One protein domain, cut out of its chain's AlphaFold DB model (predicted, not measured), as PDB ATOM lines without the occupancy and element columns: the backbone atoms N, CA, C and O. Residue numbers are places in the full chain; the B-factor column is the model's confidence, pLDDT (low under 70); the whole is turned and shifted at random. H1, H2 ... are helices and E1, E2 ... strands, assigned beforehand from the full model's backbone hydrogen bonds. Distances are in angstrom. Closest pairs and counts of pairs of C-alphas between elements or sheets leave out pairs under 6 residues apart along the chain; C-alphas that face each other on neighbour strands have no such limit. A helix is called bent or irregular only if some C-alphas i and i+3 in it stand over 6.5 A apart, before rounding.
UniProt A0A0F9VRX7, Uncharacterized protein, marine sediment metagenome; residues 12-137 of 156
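Overview. This is residues 12 to 137 of the 156 residues of an uncharacterized protein of marine sediment metagenome (UniProt A0A0F9VRX7). An elongated body has the long arm H1b in its thicker part, with H4 crossing it on one side and the two-strand hairpin E1 and E2 packed on another; the arm H1a turns away from there, and its residues 12 to 18 stick out at one end. At the other end two small strand pairs, E3 with E6 and E4 with E5, make a loose head, and the short helices H2 and H3 lie between. The 126 printed residues have four named helices and six named strands, in the order H1, H2, E1, E2, H3, E3, E4, E5, E6, H4, with three antiparallel sheets of two strands each, E1 - E2, E3 - E6 and E4 - E5. The class is mixed, helices and strands; the whole is loose, with a radius of gyration of the C-alphas of 17.8 A, and spans 60 by 31 by 23 A.

Arrangement. E1, residues 55 to 61, and E2, residues 64 to 69, form an antiparallel hairpin at 154 degrees, with N 58 and O 66 at 2.8 A and N 66 and O 58 at 2.8 A, within hydrogen-bond range. H1, residues 12 to 44, was assigned as one helix by its hydrogen bonds but is bent: C-alphas 24 and 27 are 8.2 A apart. Its arms H1a, residues 12 to 24, and H1b, residues 27 to 44, stand at a steep tilt of 68 degrees, only just short of about perpendicular. H1a is itself irregular, with C-alphas 13 and 16 at 6.53 A. The closest C-alphas of H1b and E1 are those of Glu 31 and Ala 57, 6.3 A apart. H1b touches H4, residues 124 to 137, opposite ways at a steep tilt of 42 degrees; the closest C-alphas, of Ile 38 and Gly 128, are 3.9 A apart. With its residues 38 to 43 alone, H1b touches H2, residues 49 to 54, in a helical hairpin, opposite ways at a shallow tilt of 25 degrees; the closest C-alphas, of Lys 39 and Ile 52, are 5.5 A apart. H3, residues 77 to 84, is close to H2 but not clearly touching, about perpendicular at 87 degrees, with the closest C-alphas, of Phe 51 and Ala 79, at 6.7 A. E3, residues 89 to 91, is the antiparallel neighbour of E6, residues 114 to 116, with N 89 and O 116 at 2.9 A. E4, residues 99 to 102, and E5, residues 108 to 111, form an antiparallel hairpin, with N 99 and O 111 at 2.8 A. E3 and E4 are only just apart, closest 8.3 A. Every O i to N i+4 pair is within hydrogen-bond range in H2, against 7 of 9 in H1a, 11 of 14 in H1b, 9 of 10 in H4 and 0 of 4 in H3, where 5 of 5 O i to N i+3 pairs are.

Along the chain. H1a begins at C-alpha 12, (96.835, 133.251, 110.904), and measures 19.7 A; H1b measures 24.3 A and ends at C-alpha 44, (73.212, 138.828, 144.825). E1 measures 18.8 A and E2 16.5 A. H3 measures 11.9 A, and E4 and E5 10.6 A each. H2 and the three-residue strands E3 and E6 are shorter. H4 measures 19.8 A and ends at C-alpha 137, (86.144, 135.074, 125.964).

Size, cuts and confidence. The two C-alphas farthest apart, of Ile 12 and Arg 112, are 60.5 A apart. The printed part has no cut, and no link is long. The mean pLDDT of the printed part is 78.7; 29 residues are under 70, among them residues 70 to 85.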
ATOM      1  N   ILE A  12      95.437 132.823 110.758       78.44
ATOM      2  CA  ILE A  12      96.835 133.251 110.904       78.44
ATOM      3  C   ILE A  12      96.927 134.776 111.053       78.44
ATOM      4  O   ILE A  12      97.742 135.259 111.840       78.44
ATOM      5  N   GLN A  13      96.084 135.535 110.347       75.75
ATOM      6  CA  GLN A  13      96.033 136.996 110.479       75.75
ATOM      7  C   GLN A  13      95.380 137.453 111.793       75.75
ATOM      8  O   GLN A  13      95.867 138.388 112.432       75.75
ATOM      9  N   LEU A  14      94.338 136.753 112.252       76.62
ATOM     10  CA  LEU A  14      93.596 137.100 113.469       76.62
ATOM     11  C   LEU A  14      94.406 136.933 114.764       76.62
ATOM     12  O   LEU A  14      94.171 137.664 115.731       76.62
ATOM     13  N   GLU A  15      95.331 135.973 114.836       80.56
ATOM     14  CA  GLU A  15      96.081 135.683 116.067       80.56
ATOM     15  C   GLU A  15      96.922 136.876 116.587       80.56
ATOM     16  O   GLU A  15      96.753 137.247 117.758       80.56
ATOM     17  N   PRO A  16      97.811 137.508 115.791       83.38
ATOM     18  CA  PRO A  16      98.605 138.649 116.253       83.38
ATOM     19  C   PRO A  16      97.746 139.871 116.602       83.38
ATOM     20  O   PRO A  16      97.978 140.482 117.647       83.38
ATOM     21  N   GLN A  17      96.716 140.176 115.808       79.88
ATOM     22  CA  GLN A  17      95.780 141.275 116.089       79.88
ATOM     23  C   GLN A  17      95.009 141.037 117.393       79.88
ATOM     24  O   GLN A  17      94.867 141.945 118.210       79.88
ATOM     25  N   THR A  18      94.580 139.797 117.652       81.81
ATOM     26  CA  THR A  18      93.924 139.433 118.917       81.81
ATOM     27  C   THR A  18      94.859 139.640 120.103       81.81
ATOM     28  O   THR A  18      94.448 140.200 121.119       81.81
ATOM     29  N   LYS A  19      96.123 139.207 119.999       83.06
ATOM     30  CA  LYS A  19      97.108 139.396 121.076       83.06
ATOM     31  C   LYS A  19      97.344 140.874 121.364       83.06
ATOM     32  O   LYS A  19      97.355 141.251 122.535       83.06
ATOM     33  N   GLN A  20      97.493 141.689 120.323       84.31
ATOM     34  CA  GLN A  20      97.679 143.129 120.462       84.31
ATOM     35  C   GLN A  20      96.456 143.791 121.106       84.31
ATOM     36  O   GLN A  20      96.603 144.470 122.122       84.31
ATOM     37  N   TYR A  21      95.252 143.505 120.599       84.44
ATOM     38  CA  TYR A  21      94.002 144.022 121.159       84.44
ATOM     39  C   TYR A  21      93.865 143.690 122.646       84.44
ATOM     40  O   TYR A  21      93.587 144.574 123.458       84.44
ATOM     41  N   ILE A  22      94.116 142.433 123.030       85.69
ATOM     42  CA  ILE A  22      94.088 142.032 124.438       85.69
ATOM     43  C   ILE A  22      95.139 142.815 125.224       85.69
ATOM     44  O   ILE A  22      94.815 143.357 126.268       85.69
ATOM     45  N   GLN A  23      96.384 142.893 124.758       85.38
ATOM     46  CA  GLN A  23      97.468 143.536 125.504       85.38
ATOM     47  C   GLN A  23      97.219 145.030 125.766       85.38
ATOM     48  O   GLN A  23      97.563 145.530 126.847       85.38
ATOM     49  N   GLU A  24      96.621 145.718 124.795       85.94
ATOM     50  CA  GLU A  24      96.272 147.139 124.870       85.94
ATOM     51  C   GLU A  24      95.059 147.391 125.772       85.94
ATOM     52  O   GLU A  24      95.047 148.377 126.501       85.94
ATOM     53  N   ASN A  25      94.090 146.470 125.796       87.56
ATOM     54  CA  ASN A  25      92.795 146.679 126.457       87.56
ATOM     55  C   ASN A  25      92.571 145.778 127.686       87.56
ATOM     56  O   ASN A  25      91.469 145.728 128.225       87.56
ATOM     57  N   LEU A  26      93.585 145.028 128.140       87.88
ATOM     58  CA  LEU A  26      93.398 143.962 129.133       87.88
ATOM     59  C   LEU A  26      92.770 144.455 130.439       87.88
ATOM     60  O   LEU A  26      91.930 143.764 130.999       87.88
ATOM     61  N   GLU A  27      93.183 145.618 130.944       87.75
ATOM     62  CA  GLU A  27      92.637 146.170 132.190       87.75
ATOM     63  C   GLU A  27      91.152 146.502 132.051       87.75
ATOM     64  O   GLU A  27      90.352 146.026 132.856       87.75
ATOM     65  N   ASP A  28      90.788 147.228 130.995       89.56
ATOM     66  CA  ASP A  28      89.409 147.629 130.722       89.56
ATOM     67  C   ASP A  28      88.512 146.413 130.498       89.56
ATOM     68  O   ASP A  28      87.446 146.302 131.102       89.56
ATOM     69  N   LEU A  29      88.983 145.437 129.715       90.75
ATOM     70  CA  LEU A  29      88.264 144.187 129.487       90.75
ATOM     71  C   LEU A  29      88.076 143.394 130.794       90.75
ATOM     72  O   LEU A  29      87.023 142.793 131.024       90.75
ATOM     73  N   MET A  30      89.080 143.367 131.674       91.88
ATOM     74  CA  MET A  30      88.948 142.691 132.966       91.88
ATOM     75  C   MET A  30      87.991 143.435 133.903       91.88
ATOM     76  O   MET A  30      87.227 142.778 134.613       91.88
ATOM     77  N   GLU A  31      87.979 144.768 133.903       91.31
ATOM     78  CA  GLU A  31      87.029 145.540 134.709       91.31
ATOM     79  C   GLU A  31      85.588 145.348 134.200       91.31
ATOM     80  O   GLU A  31      84.683 145.036 134.983       91.31
ATOM     81  N   GLU A  32      85.391 145.446 132.882       93.44
ATOM     82  CA  GLU A  32      84.089 145.345 132.220       93.44
ATOM     83  C   GLU A  32      83.453 143.963 132.394       93.44
ATOM     84  O   GLU A  32      82.280 143.857 132.763       93.44
ATOM     85  N   TYR A  33      84.215 142.894 132.152       94.00
ATOM     86  CA  TYR A  33      83.653 141.545 132.115       94.00
ATOM     87  C   TYR A  33      83.843 140.775 133.416       94.00
ATOM     88  O   TYR A  33      82.937 140.052 133.829       94.00
ATOM     89  N   VAL A  34      85.002 140.897 134.067       93.94
ATOM     90  CA  VAL A  34      85.350 140.056 135.221       93.94
ATOM     91  C   VAL A  34      85.000 140.742 136.535       93.94
ATOM     92  O   VAL A  34      84.251 140.179 137.335       93.94
ATOM     93  N   VAL A  35      85.475 141.965 136.760       93.62
ATOM     94  CA  VAL A  35      85.209 142.691 138.013       93.62
ATOM     95  C   VAL A  35      83.730 143.045 138.142       93.62
ATOM     96  O   VAL A  35      83.148 142.842 139.211       93.62
ATOM     97  N   SER A  36      83.094 143.502 137.061       94.81
ATOM     98  CA  SER A  36      81.649 143.758 137.026       94.81
ATOM     99  C   SER A  36      80.826 142.535 137.452       94.81
ATOM    100  O   SER A  36      79.895 142.650 138.256       94.81
ATOM    101  N   GLU A  37      81.216 141.339 137.001       95.81
ATOM    102  CA  GLU A  37      80.508 140.104 137.334       95.81
ATOM    103  C   GLU A  37      80.713 139.695 138.795       95.81
ATOM    104  O   GLU A  37      79.751 139.327 139.469       95.81
ATOM    105  N   ILE A  38      81.929 139.837 139.332       92.56
ATOM    106  CA  ILE A  38      82.184 139.627 140.766       92.56
ATOM    107  C   ILE A  38      81.322 140.573 141.600       92.56
ATOM    108  O   ILE A  38      80.705 140.137 142.574       92.56
ATOM    109  N   LYS A  39      81.231 141.851 141.213       93.81
ATOM    110  CA  LYS A  39      80.381 142.836 141.896       93.81
ATOM    111  C   LYS A  39      78.902 142.433 141.820       93.81
ATOM    112  O   LYS A  39      78.203 142.527 142.824       93.81
ATOM    113  N   SER A  40      78.433 141.937 140.675       95.19
ATOM    114  CA  SER A  40      77.063 141.431 140.496       95.19
ATOM    115  C   SER A  40      76.752 140.242 141.417       95.19
ATOM    116  O   SER A  40      75.792 140.289 142.188       95.19
ATOM    117  N   VAL A  41      77.612 139.220 141.414       93.31
ATOM    118  CA  VAL A  41      77.480 138.035 142.278       93.31
ATOM    119  C   VAL A  41      77.524 138.428 143.755       93.31
ATOM    120  O   VAL A  41      76.685 137.989 144.538       93.31
ATOM    121  N   SER A  42      78.447 139.315 144.127       90.56
ATOM    122  CA  SER A  42      78.588 139.803 145.504       90.56
ATOM    123  C   SER A  42      77.323 140.513 145.994       90.56
ATOM    124  O   SER A  42      76.897 140.282 147.126       90.56
ATOM    125  N   ARG A  43      76.675 141.320 145.139       92.12
ATOM    126  CA  ARG A  43      75.371 141.938 145.450       92.12
ATOM    127  C   ARG A  43      74.280 140.889 145.631       92.12
ATOM    128  O   ARG A  43      73.537 140.963 146.603       92.12
ATOM    129  N   ALA A  44      74.202 139.904 144.735       91.00
ATOM    130  CA  ALA A  44      73.212 138.828 144.825       91.00
ATOM    131  C   ALA A  44      73.366 137.989 146.108       91.00
ATOM    132  O   ALA A  44      72.387 137.468 146.636       91.00
ATOM    133  N   MET A  45      74.589 137.899 146.632       87.12
ATOM    134  CA  MET A  45      74.918 137.220 147.887       87.12
ATOM    135  C   MET A  45      74.775 138.108 149.131       87.12
ATOM    136  O   MET A  45      75.106 137.664 150.229       87.12
ATOM    137  N   ASN A  46      74.282 139.343 148.989       85.06
ATOM    138  CA  ASN A  46      74.166 140.327 150.070       85.06
ATOM    139  C   ASN A  46      75.497 140.606 150.790       85.06
ATOM    140  O   ASN A  46      75.520 140.842 152.001       85.06
ATOM    141  N   LEU A  47      76.618 140.577 150.059       81.19
ATOM    142  CA  LEU A  47      77.902 140.966 150.630       81.19
ATOM    143  C   LEU A  47      77.926 142.471 150.936       81.19
ATOM    144  O   LEU A  47      77.308 143.258 150.213       81.19
ATOM    145  N   PRO A  48      78.652 142.902 151.984       78.44
ATOM    146  CA  PRO A  48      78.723 144.311 152.342       78.44
ATOM    147  C   PRO A  48      79.242 145.188 151.196       78.44
ATOM    148  O   PRO A  48      80.183 144.810 150.499       78.44
ATOM    149  N   GLN A  49      78.698 146.402 151.054       81.88
ATOM    150  CA  GLN A  49      79.078 147.322 149.970       81.88
ATOM    151  C   GLN A  49      80.588 147.588 149.924       81.88
ATOM    152  O   GLN A  49      81.194 147.605 148.860       81.88
ATOM    153  N   HIS A  50      81.220 147.673 151.087       73.81
ATOM    154  CA  HIS A  50      82.655 147.859 151.180       73.81
ATOM    155  C   HIS A  50      83.476 146.692 150.600       73.81
ATOM    156  O   HIS A  50      84.509 146.917 149.975       73.81
ATOM    157  N   PHE A  51      83.002 145.444 150.730       81.81
ATOM    158  CA  PHE A  51      83.623 144.296 150.067       81.81
ATOM    159  C   PHE A  51      83.535 144.455 148.548       81.81
ATOM    160  O   PHE A  51      84.523 144.222 147.854       81.81
ATOM    161  N   ILE A  52      82.368 144.875 148.049       86.75
ATOM    162  CA  ILE A  52      82.088 145.074 146.621       86.75
ATOM    163  C   ILE A  52      83.001 146.164 146.043       86.75
ATOM    164  O   ILE A  52      83.605 145.967 144.987       86.75
ATOM    165  N   ASP A  53      83.151 147.278 146.757       85.44
ATOM    166  CA  ASP A  53      84.006 148.404 146.364       85.44
ATOM    167  C   ASP A  53      85.501 148.050 146.421       85.44
ATOM    168  O   ASP A  53      86.328 148.645 145.725       85.44
ATOM    169  N   GLY A  54      85.857 147.054 147.238       82.12
ATOM    170  CA  GLY A  54      87.216 146.550 147.377       82.12
ATOM    171  C   GLY A  54      87.722 145.734 146.187       82.12
ATOM    172  O   GLY A  54      88.944 145.604 146.054       82.12
ATOM    173  N   VAL A  55      86.832 145.187 145.348       87.44
ATOM    174  CA  VAL A  55      87.194 144.328 144.206       87.44
ATOM    175  C   VAL A  55      87.808 145.161 143.084       87.44
ATOM    176  O   VAL A  55      87.165 146.075 142.564       87.44
ATOM    177  N   LYS A  56      89.042 144.823 142.695       85.75
ATOM    178  CA  LYS A  56      89.805 145.531 141.657       85.75
ATOM    179  C   LYS A  56      90.622 144.577 140.793       85.75
ATOM    180  O   LYS A  56      91.154 143.584 141.296       85.75
ATOM    181  N   ALA A  57      90.776 144.927 139.519       86.94
ATOM    182  CA  ALA A  57      91.800 144.374 138.643       86.94
ATOM    183  C   ALA A  57      93.109 145.168 138.789       86.94
ATOM    184  O   ALA A  57      93.102 146.395 138.816       86.94
ATOM    185  N   VAL A  58      94.239 144.471 138.905       83.75
ATOM    186  CA  VAL A  58      95.576 145.077 138.978       83.75
ATOM    187  C   VAL A  58      96.481 144.401 137.963       83.75
ATOM    188  O   VAL A  58      96.736 143.196 138.059       83.75
ATOM    189  N   LYS A  59      97.000 145.169 137.003       81.06
ATOM    190  CA  LYS A  59      97.983 144.672 136.041       81.06
ATOM    191  C   LYS A  59      99.332 144.483 136.713       81.06
ATOM    192  O   LYS A  59      99.863 145.371 137.370       81.06
ATOM    193  N   VAL A  60      99.875 143.283 136.553       84.69
ATOM    194  CA  VAL A  60     101.176 142.878 137.103       84.69
ATOM    195  C   VAL A  60     102.150 142.434 136.010       84.69
ATOM    196  O   VAL A  60     103.281 142.061 136.302       84.69
ATOM    197  N   GLY A  61     101.721 142.476 134.748       77.31
ATOM    198  CA  GLY A  61     102.539 142.199 133.572       77.31
ATOM    199  C   GLY A  61     101.744 142.385 132.276       77.31
ATOM    200  O   GLY A  61     100.552 142.686 132.333       77.31
ATOM    201  N   PRO A  62     102.367 142.179 131.100       72.44
ATOM    202  CA  PRO A  62     101.735 142.437 129.801       72.44
ATOM    203  C   PRO A  62     100.395 141.713 129.607       72.44
ATOM    204  O   PRO A  62      99.436 142.319 129.149       72.44
ATOM    205  N   LEU A  63     100.329 140.446 130.031       76.69
ATOM    206  CA  LEU A  63      99.131 139.596 129.993       76.69
ATOM    207  C   LEU A  63      98.782 139.011 131.369       76.69
ATOM    208  O   LEU A  63      98.174 137.949 131.472       76.69
ATOM    209  N   HIS A  64      99.211 139.677 132.439       76.94
ATOM    210  CA  HIS A  64      98.981 139.205 133.798       76.94
ATOM    211  C   HIS A  64      98.194 140.251 134.578       76.94
ATOM    212  O   HIS A  64      98.692 141.349 134.832       76.94
ATOM    213  N   ILE A  65      96.984 139.880 134.995       80.88
ATOM    214  CA  ILE A  65      96.140 140.669 135.893       80.88
ATOM    215  C   ILE A  65      95.831 139.845 137.136       80.88
ATOM    216  O   ILE A  65      95.491 138.665 137.055       80.88
ATOM    217  N   LYS A  66      95.949 140.484 138.298       79.50
ATOM    218  CA  LYS A  66      95.451 139.952 139.562       79.50
ATOM    219  C   LYS A  66      94.114 140.598 139.870       79.50
ATOM    220  O   LYS A  66      94.005 141.819 139.865       79.50
ATOM    221  N   ILE A  67      93.126 139.773 140.192       78.06
ATOM    222  CA  ILE A  67      91.903 140.246 140.828       78.06
ATOM    223  C   ILE A  67      92.121 140.191 142.330       78.06
ATOM    224  O   ILE A  67      92.420 139.131 142.884       78.06
ATOM    225  N   ILE A  68      91.999 141.340 142.980       75.75
ATOM    226  CA  ILE A  68      92.195 141.467 144.419       75.75
ATOM    227  C   ILE A  68      90.951 142.054 145.064       75.75
ATOM    228  O   ILE A  68      90.204 142.805 144.439       75.75
ATOM    229  N   ASN A  69      90.769 141.748 146.343       72.56
ATOM    230  CA  ASN A  69      89.876 142.497 147.206       72.56
ATOM    231  C   ASN A  69      90.725 143.298 148.202       72.56
ATOM    232  O   ASN A  69      91.388 142.729 149.068       72.56
ATOM    233  N   THR A  70      90.725 144.622 148.055       62.38
ATOM    234  CA  THR A  70      91.536 145.542 148.871       62.38
ATOM    235  C   THR A  70      90.996 145.747 150.283       62.38
ATOM    236  O   THR A  70      91.662 146.381 151.096       62.38
ATOM    237  N   TRP A  71      89.833 145.186 150.616       62.38
ATOM    238  CA  TRP A  71      89.330 145.210 151.985       62.38
ATOM    239  C   TRP A  71      89.983 144.158 152.883       62.38
ATOM    240  O   TRP A  71      89.964 144.323 154.093       62.38
ATOM    241  N   GLY A  72      90.667 143.145 152.338       53.62
ATOM    242  CA  GLY A  72      91.531 142.243 153.111       53.62
ATOM    243  C   GLY A  72      92.879 142.881 153.468       53.62
ATOM    244  O   GLY A  72      93.922 142.382 153.055       53.62
ATOM    245  N   THR A  73      92.868 144.005 154.185       54.97
ATOM    246  CA  THR A  73      94.080 144.684 154.680       54.97
ATOM    247  C   THR A  73      94.318 144.370 156.150       54.97
ATOM    248  O   THR A  73      93.412 143.880 156.831       54.97
ATOM    249  N   PRO A  74      95.507 144.700 156.688       52.91
ATOM    250  CA  PRO A  74      95.723 144.612 158.119       52.91
ATOM    251  C   PRO A  74      94.708 145.366 158.981       52.91
ATOM    252  O   PRO A  74      94.471 144.991 160.127       52.91
ATOM    253  N   GLN A  75      94.095 146.408 158.420       50.25
ATOM    254  CA  GLN A  75      93.124 147.261 159.090       50.25
ATOM    255  C   GLN A  75      91.696 146.692 159.055       50.25
ATOM    256  O   GLN A  75      90.920 147.003 159.954       50.25
ATOM    257  N   VAL A  76      91.352 145.831 158.082       56.78
ATOM    258  CA  VAL A  76      90.027 145.177 158.002       56.78
ATOM    259  C   VAL A  76      90.134 143.667 157.710       56.78
ATOM    260  O   VAL A  76      89.665 143.157 156.691       56.78
ATOM    261  N   PRO A  77      90.733 142.883 158.621       57.97
ATOM    262  CA  PRO A  77      91.094 141.492 158.343       57.97
ATOM    263  C   PRO A  77      89.894 140.554 158.182       57.97
ATOM    264  O   PRO A  77      90.042 139.490 157.585       57.97
ATOM    265  N   LEU A  78      88.700 140.947 158.648       62.03
ATOM    266  CA  LEU A  78      87.473 140.162 158.485       62.03
ATOM    267  C   LEU A  78      87.071 139.972 157.020       62.03
ATOM    268  O   LEU A  78      86.503 138.938 156.677       62.03
ATOM    269  N   ALA A  79      87.402 140.924 156.146       62.03
ATOM    270  CA  ALA A  79      86.986 140.867 154.751       62.03
ATOM    271  C   ALA A  79      87.610 139.688 153.987       62.03
ATOM    272  O   ALA A  79      86.978 139.133 153.087       62.03
ATOM    273  N   LYS A  80      88.818 139.253 154.380       63.62
ATOM    274  CA  LYS A  80      89.474 138.060 153.820       63.62
ATOM    275  C   LYS A  80      88.625 136.800 154.028       63.62
ATOM    276  O   LYS A  80      88.558 135.942 153.154       63.62
ATOM    277  N   PHE A  81      87.935 136.709 155.160       68.75
ATOM    278  CA  PHE A  81      87.193 135.513 155.539       68.75
ATOM    279  C   PHE A  81      85.841 135.367 154.832       68.75
ATOM    280  O   PHE A  81      85.251 134.296 154.904       68.75
ATOM    281  N   PHE A  82      85.356 136.368 154.089       68.06
ATOM    282  CA  PHE A  82      84.190 136.169 153.214       68.06
ATOM    283  C   PHE A  82      84.486 135.217 152.045       68.06
ATOM    284  O   PHE A  82      83.572 134.550 151.547       68.06
ATOM    285  N   ASN A  83      85.757 135.120 151.640       65.25
ATOM    286  CA  ASN A  83      86.204 134.180 150.614       65.25
ATOM    287  C   ASN A  83      86.509 132.790 151.173       65.25
ATOM    288  O   ASN A  83      86.228 131.817 150.485       65.25
ATOM    289  N   ASP A  84      87.050 132.701 152.391       68.88
ATOM    290  CA  ASP A  84      87.560 131.442 152.961       68.88
ATOM    291  C   ASP A  84      86.586 130.793 153.971       68.88
ATOM    292  O   ASP A  84      86.625 129.584 154.194       68.88
ATOM    293  N   GLY A  85      85.674 131.578 154.550       69.44
ATOM    294  CA  GLY A  85      84.802 131.186 155.658       69.44
ATOM    295  C   GLY A  85      85.514 131.144 157.020       69.44
ATOM    296  O   GLY A  85      86.738 131.217 157.118       69.44
ATOM    297  N   THR A  86      84.739 131.020 158.104       73.50
ATOM    298  CA  THR A  86      85.256 130.785 159.468       73.50
ATOM    299  C   THR A  86      84.413 129.748 160.205       73.50
ATOM    300  O   THR A  86      83.203 129.939 160.346       73.50
ATOM    301  N   ASN A  87      85.057 128.721 160.766       68.06
ATOM    302  CA  ASN A  87      84.431 127.812 161.737       68.06
ATOM    303  C   ASN A  87      84.620 128.349 163.159       68.06
ATOM    304  O   ASN A  87      83.747 129.049 163.642       68.06
ATOM    305  N   ASP A  88      85.786 128.125 163.764       74.12
ATOM    306  CA  ASP A  88      86.250 128.831 164.962       74.12
ATOM    307  C   ASP A  88      87.648 129.360 164.659       74.12
ATOM    308  O   ASP A  88      88.603 128.590 164.561       74.12
ATOM    309  N   HIS A  89      87.766 130.657 164.396       72.75
ATOM    310  CA  HIS A  89      89.032 131.276 164.016       72.75
ATOM    311  C   HIS A  89      89.344 132.429 164.954       72.75
ATOM    312  O   HIS A  89      88.591 133.399 165.039       72.75
ATOM    313  N   PHE A  90      90.477 132.336 165.646       76.25
ATOM    314  CA  PHE A  90      91.024 133.490 166.339       76.25
ATOM    315  C   PHE A  90      91.702 134.396 165.321       76.25
ATOM    316  O   PHE A  90      92.634 133.981 164.630       76.25
ATOM    317  N   ILE A  91      91.253 135.641 165.247       73.69
ATOM    318  CA  ILE A  91      91.948 136.661 164.472       73.69
ATOM    319  C   ILE A  91      92.828 137.419 165.443       73.69
ATOM    320  O   ILE A  91      92.321 138.026 166.383       73.69
ATOM    321  N   ALA A  92      94.137 137.373 165.220       72.88
ATOM    322  CA  ALA A  92      95.092 138.171 165.969       72.88
ATOM    323  C   ALA A  92      95.147 139.609 165.413       72.88
ATOM    324  O   ALA A  92      94.977 139.803 164.207       72.88
ATOM    325  N   PRO A  93      95.395 140.617 166.265       71.06
ATOM    326  CA  PRO A  93      95.709 141.965 165.814       71.06
ATOM    327  C   PRO A  93      97.000 141.965 164.990       71.06
ATOM    328  O   PRO A  93      97.902 141.157 165.222       71.06
ATOM    329  N   LEU A  94      97.096 142.875 164.022       65.50
ATOM    330  CA  LEU A  94      98.296 143.019 163.203       65.50
ATOM    331  C   LEU A  94      99.199 144.089 163.817       65.50
ATOM    332  O   LEU A  94      98.972 145.288 163.668       65.50
ATOM    333  N   GLY A  95     100.213 143.623 164.547       69.44
ATOM    334  CA  GLY A  95     101.091 144.471 165.354       69.44
ATOM    335  C   GLY A  95     100.373 145.038 166.582       69.44
ATOM    336  O   GLY A  95      99.494 144.393 167.148       69.44
ATOM    337  N   ASP A  96     100.724 146.264 166.969       66.00
ATOM    338  CA  ASP A  96     100.160 146.945 168.149       66.00
ATOM    339  C   ASP A  96      98.757 147.546 167.916       66.00
ATOM    340  O   ASP A  96      98.211 148.250 168.770       66.00
ATOM    341  N   TRP A  97      98.162 147.290 166.751       66.38
ATOM    342  CA  TRP A  97      96.909 147.899 166.315       66.38
ATOM    343  C   TRP A  97      95.710 147.044 166.724       66.38
ATOM    344  O   TRP A  97      95.754 145.818 166.681       66.38
ATOM    345  N   LEU A  98      94.601 147.686 167.097       70.00
ATOM    346  CA  LEU A  98      93.346 146.979 167.349       70.00
ATOM    347  C   LEU A  98      92.698 146.562 166.025       70.00
ATOM    348  O   LEU A  98      92.665 147.334 165.071       70.00
ATOM    349  N   LEU A  99      92.122 145.362 166.000       68.50
ATOM    350  CA  LEU A  99      91.193 144.948 164.953       68.50
ATOM    351  C   LEU A  99      89.967 145.845 165.001       68.50
ATOM    352  O   LEU A  99      89.457 146.052 166.095       68.50
ATOM    353  N   HIS A 100      89.478 146.308 163.853       71.81
ATOM    354  CA  HIS A 100      88.278 147.138 163.741       71.81
ATOM    355  C   HIS A 100      87.244 146.473 162.832       71.81
ATOM    356  O   HIS A 100      87.595 145.868 161.817       71.81
ATOM    357  N   TRP A 101      85.969 146.553 163.210       69.69
ATOM    358  CA  TRP A 101      84.864 146.109 162.365       69.69
ATOM    359  C   TRP A 101      83.562 146.829 162.689       69.69
ATOM    360  O   TRP A 101      83.385 147.389 163.769       69.69
ATOM    361  N   ILE A 102      82.621 146.760 161.747       66.44
ATOM    362  CA  ILE A 102      81.256 147.245 161.927       66.44
ATOM    363  C   ILE A 102      80.371 146.066 162.339       66.44
ATOM    364  O   ILE A 102      80.296 145.049 161.650       66.44
ATOM    365  N   THR A 103      79.718 146.180 163.491       69.25
ATOM    366  CA  THR A 103      78.766 145.182 164.002       69.25
ATOM    367  C   THR A 103      77.504 145.104 163.126       69.25
ATOM    368  O   THR A 103      77.208 146.058 162.407       69.25
ATOM    369  N   PRO A 104      76.679 144.039 163.229       62.19
ATOM    370  CA  PRO A 104      75.393 143.966 162.519       62.19
ATOM    371  C   PRO A 104      74.440 145.140 162.802       62.19
ATOM    372  O   PRO A 104      73.523 145.395 162.033       62.19
ATOM    373  N   LEU A 105      74.662 145.865 163.904       75.06
ATOM    374  CA  LEU A 105      73.912 147.060 164.292       75.06
ATOM    375  C   LEU A 105      74.518 148.364 163.738       75.06
ATOM    376  O   LEU A 105      74.113 149.443 164.163       75.06
ATOM    377  N   GLY A 106      75.515 148.286 162.854       66.81
ATOM    378  CA  GLY A 106      76.164 149.450 162.246       66.81
ATOM    379  C   GLY A 106      77.134 150.201 163.165       66.81
ATOM    380  O   GLY A 106      77.488 151.333 162.864       66.81
ATOM    381  N   ARG A 107      77.549 149.612 164.294       70.56
ATOM    382  CA  ARG A 107      78.462 150.254 165.260       70.56
ATOM    383  C   ARG A 107      79.892 149.786 165.076       70.56
ATOM    384  O   ARG A 107      80.094 148.584 164.900       70.56
ATOM    385  N   ASP A 108      80.845 150.692 165.228       75.44
ATOM    386  CA  ASP A 108      82.261 150.360 165.315       75.44
ATOM    387  C   ASP A 108      82.577 149.514 166.558       75.44
ATOM    388  O   ASP A 108      82.094 149.776 167.663       75.44
ATOM    389  N   ALA A 109      83.405 148.494 166.369       74.06
ATOM    390  CA  ALA A 109      83.931 147.638 167.420       74.06
ATOM    391  C   ALA A 109      85.435 147.429 167.226       74.06
ATOM    392  O   ALA A 109      85.913 147.357 166.092       74.06
ATOM    393  N   TRP A 110      86.166 147.316 168.341       79.44
ATOM    394  CA  TRP A 110      87.614 147.122 168.347       79.44
ATOM    395  C   TRP A 110      88.053 145.983 169.273       79.44
ATOM    396  O   TRP A 110      87.465 145.801 170.337       79.44
ATOM    397  N   SER A 111      89.106 145.238 168.914       75.56
ATOM    398  CA  SER A 111      89.681 144.206 169.796       75.56
ATOM    399  C   SER A 111      91.176 143.946 169.574       75.56
ATOM    400  O   SER A 111      91.666 144.022 168.450       75.56
ATOM    401  N   ARG A 112      91.889 143.514 170.627       77.69
ATOM    402  CA  ARG A 112      93.253 142.931 170.561       77.69
ATOM    403  C   ARG A 112      93.242 141.466 170.107       77.69
ATOM    404  O   ARG A 112      94.033 140.647 170.563       77.69
ATOM    405  N   GLY A 113      92.318 141.141 169.218       74.75
ATOM    406  CA  GLY A 113      92.036 139.786 168.780       74.75
ATOM    407  C   GLY A 113      90.704 139.270 169.298       74.75
ATOM    408  O   GLY A 113      90.289 139.580 170.412       74.75
ATOM    409  N   HIS A 114      89.972 138.541 168.468       75.38
ATOM    410  CA  HIS A 114      88.692 137.962 168.867       75.38
ATOM    411  C   HIS A 114      88.421 136.671 168.104       75.38
ATOM    412  O   HIS A 114      88.927 136.460 167.001       75.38
ATOM    413  N   MET A 115      87.627 135.800 168.725       76.88
ATOM    414  CA  MET A 115      87.107 134.611 168.065       76.88
ATOM    415  C   MET A 115      86.013 135.020 167.090       76.88
ATOM    416  O   MET A 115      85.049 135.689 167.468       76.88
ATOM    417  N   VAL A 116      86.158 134.579 165.851       70.62
ATOM    418  CA  VAL A 116      85.165 134.730 164.797       70.62
ATOM    419  C   VAL A 116      84.687 133.353 164.399       70.62
ATOM    420  O   VAL A 116      85.477 132.424 164.215       70.62
ATOM    421  N   ARG A 117      83.370 133.236 164.280       71.62
ATOM    422  CA  ARG A 117      82.694 132.015 163.876       71.62
ATOM    423  C   ARG A 117      81.509 132.339 162.991       71.62
ATOM    424  O   ARG A 117      80.880 133.382 163.158       71.62
ATOM    425  N   GLY A 118      81.182 131.421 162.091       66.00
ATOM    426  CA  GLY A 118      79.944 131.478 161.320       66.00
ATOM    427  C   GLY A 118      79.949 132.414 160.108       66.00
ATOM    428  O   GLY A 118      78.890 132.600 159.515       66.00
ATOM    429  N   ILE A 119      81.094 132.976 159.694       72.06
ATOM    430  CA  ILE A 119      81.208 133.558 158.350       72.06
ATOM    431  C   ILE A 119      81.150 132.407 157.346       72.06
ATOM    432  O   ILE A 119      82.053 131.571 157.293       72.06
ATOM    433  N   GLN A 120      80.073 132.343 156.566       67.38
ATOM    434  CA  GLN A 120      79.957 131.366 155.490       67.38
ATOM    435  C   GLN A 120      80.876 131.749 154.330       67.38
ATOM    436  O   GLN A 120      80.944 132.915 153.936       67.38
ATOM    437  N   LYS A 121      81.558 130.745 153.770       77.31
ATOM    438  CA  LYS A 121      82.295 130.888 152.514       77.31
ATOM    439  C   LYS A 121      81.294 131.283 151.428       77.31
ATOM    440  O   LYS A 121      80.363 130.530 151.160       77.31
ATOM    441  N   THR A 122      81.458 132.460 150.829       76.12
ATOM    442  CA  THR A 122      80.517 132.939 149.801       76.12
ATOM    443  C   THR A 122      80.954 132.594 148.382       76.12
ATOM    444  O   THR A 122      80.127 132.586 147.483       76.12
ATOM    445  N   GLU A 123      82.241 132.285 148.166       83.81
ATOM    446  CA  GLU A 123      82.814 131.970 146.842       83.81
ATOM    447  C   GLU A 123      82.524 133.039 145.766       83.81
ATOM    448  O   GLU A 123      82.691 132.795 144.571       83.81
ATOM    449  N   ALA A 124      82.123 134.253 146.169       85.88
ATOM    450  CA  ALA A 124      81.648 135.298 145.264       85.88
ATOM    451  C   ALA A 124      82.706 135.691 144.225       85.88
ATOM    452  O   ALA A 124      82.393 135.875 143.047       85.88
ATOM    453  N   MET A 125      83.973 135.764 144.648       85.38
ATOM    454  CA  MET A 125      85.100 135.995 143.746       85.38
ATOM    455  C   MET A 125      85.281 134.855 142.739       85.38
ATOM    456  O   MET A 125      85.397 135.120 141.549       85.38
ATOM    457  N   GLU A 126      85.282 133.598 143.184       87.19
ATOM    458  CA  GLU A 126      85.491 132.434 142.309       87.19
ATOM    459  C   GLU A 126      84.361 132.307 141.274       87.19
ATOM    460  O   GLU A 126      84.605 132.138 140.073       87.19
ATOM    461  N   ILE A 127      83.112 132.451 141.724       90.44
ATOM    462  CA  ILE A 127      81.926 132.394 140.867       90.44
ATOM    463  C   ILE A 127      81.926 133.561 139.878       90.44
ATOM    464  O   ILE A 127      81.723 133.334 138.681       90.44
ATOM    465  N   GLY A 128      82.193 134.779 140.354       92.12
ATOM    466  CA  GLY A 128      82.263 135.975 139.522       92.12
ATOM    467  C   GLY A 128      83.361 135.892 138.464       92.12
ATOM    468  O   GLY A 128      83.090 136.153 137.295       92.12
ATOM    469  N   ILE A 129      84.562 135.428 138.830       91.81
ATOM    470  CA  ILE A 129      85.660 135.197 137.878       91.81
ATOM    471  C   ILE A 129      85.228 134.201 136.805       91.81
ATOM    472  O   ILE A 129      85.371 134.469 135.615       91.81
ATOM    473  N   ARG A 130      84.658 133.061 137.201       93.12
ATOM    474  CA  ARG A 130      84.233 132.023 136.256       93.12
ATOM    475  C   ARG A 130      83.182 132.527 135.265       93.12
ATOM    476  O   ARG A 130      83.255 132.194 134.083       93.12
ATOM    477  N   LEU A 131      82.191 133.285 135.730       94.50
ATOM    478  CA  LEU A 131      81.143 133.843 134.871       94.50
ATOM    479  C   LEU A 131      81.684 134.975 133.987       94.50
ATOM    480  O   LEU A 131      81.427 134.990 132.782       94.50
ATOM    481  N   GLY A 132      82.491 135.866 134.557       94.50
ATOM    482  CA  GLY A 132      83.090 136.989 133.851       94.50
ATOM    483  C   GLY A 132      84.068 136.549 132.767       94.50
ATOM    484  O   GLY A 132      84.018 137.059 131.654       94.50
ATOM    485  N   MET A 133      84.878 135.518 133.025       93.06
ATOM    486  CA  MET A 133      85.800 134.963 132.028       93.06
ATOM    487  C   MET A 133      85.076 134.369 130.816       93.06
ATOM    488  O   MET A 133      85.573 134.477 129.697       93.06
ATOM    489  N   LYS A 134      83.880 133.789 130.994       93.06
ATOM    490  CA  LYS A 134      83.055 133.334 129.860       93.06
ATOM    491  C   LYS A 134      82.587 134.507 128.994       93.06
ATOM    492  O   LYS A 134      82.604 134.411 127.765       93.06
ATOM    493  N   LYS A 135      82.189 135.616 129.629       92.69
ATOM    494  CA  LYS A 135      81.797 136.847 128.925       92.69
ATOM    495  C   LYS A 135      82.991 137.465 128.201       92.69
ATOM    496  O   LYS A 135      82.884 137.733 127.010       92.69
ATOM    497  N   PHE A 136      84.133 137.569 128.879       91.25
ATOM    498  CA  PHE A 136      85.398 138.042 128.314       91.25
ATOM    499  C   PHE A 136      85.793 137.254 127.059       91.25
ATOM    500  O   PHE A 136      86.030 137.849 126.014       91.25
ATOM    501  N   GLN A 137      85.799 135.916 127.119       87.81
ATOM    502  CA  GLN A 137      86.144 135.074 125.964       87.81
ATOM    503  C   GLN A 137      85.227 135.338 124.763       87.81
ATOM    504  O   GLN A 137      85.695 135.446 123.631       87.81
TER     505      GLN A 137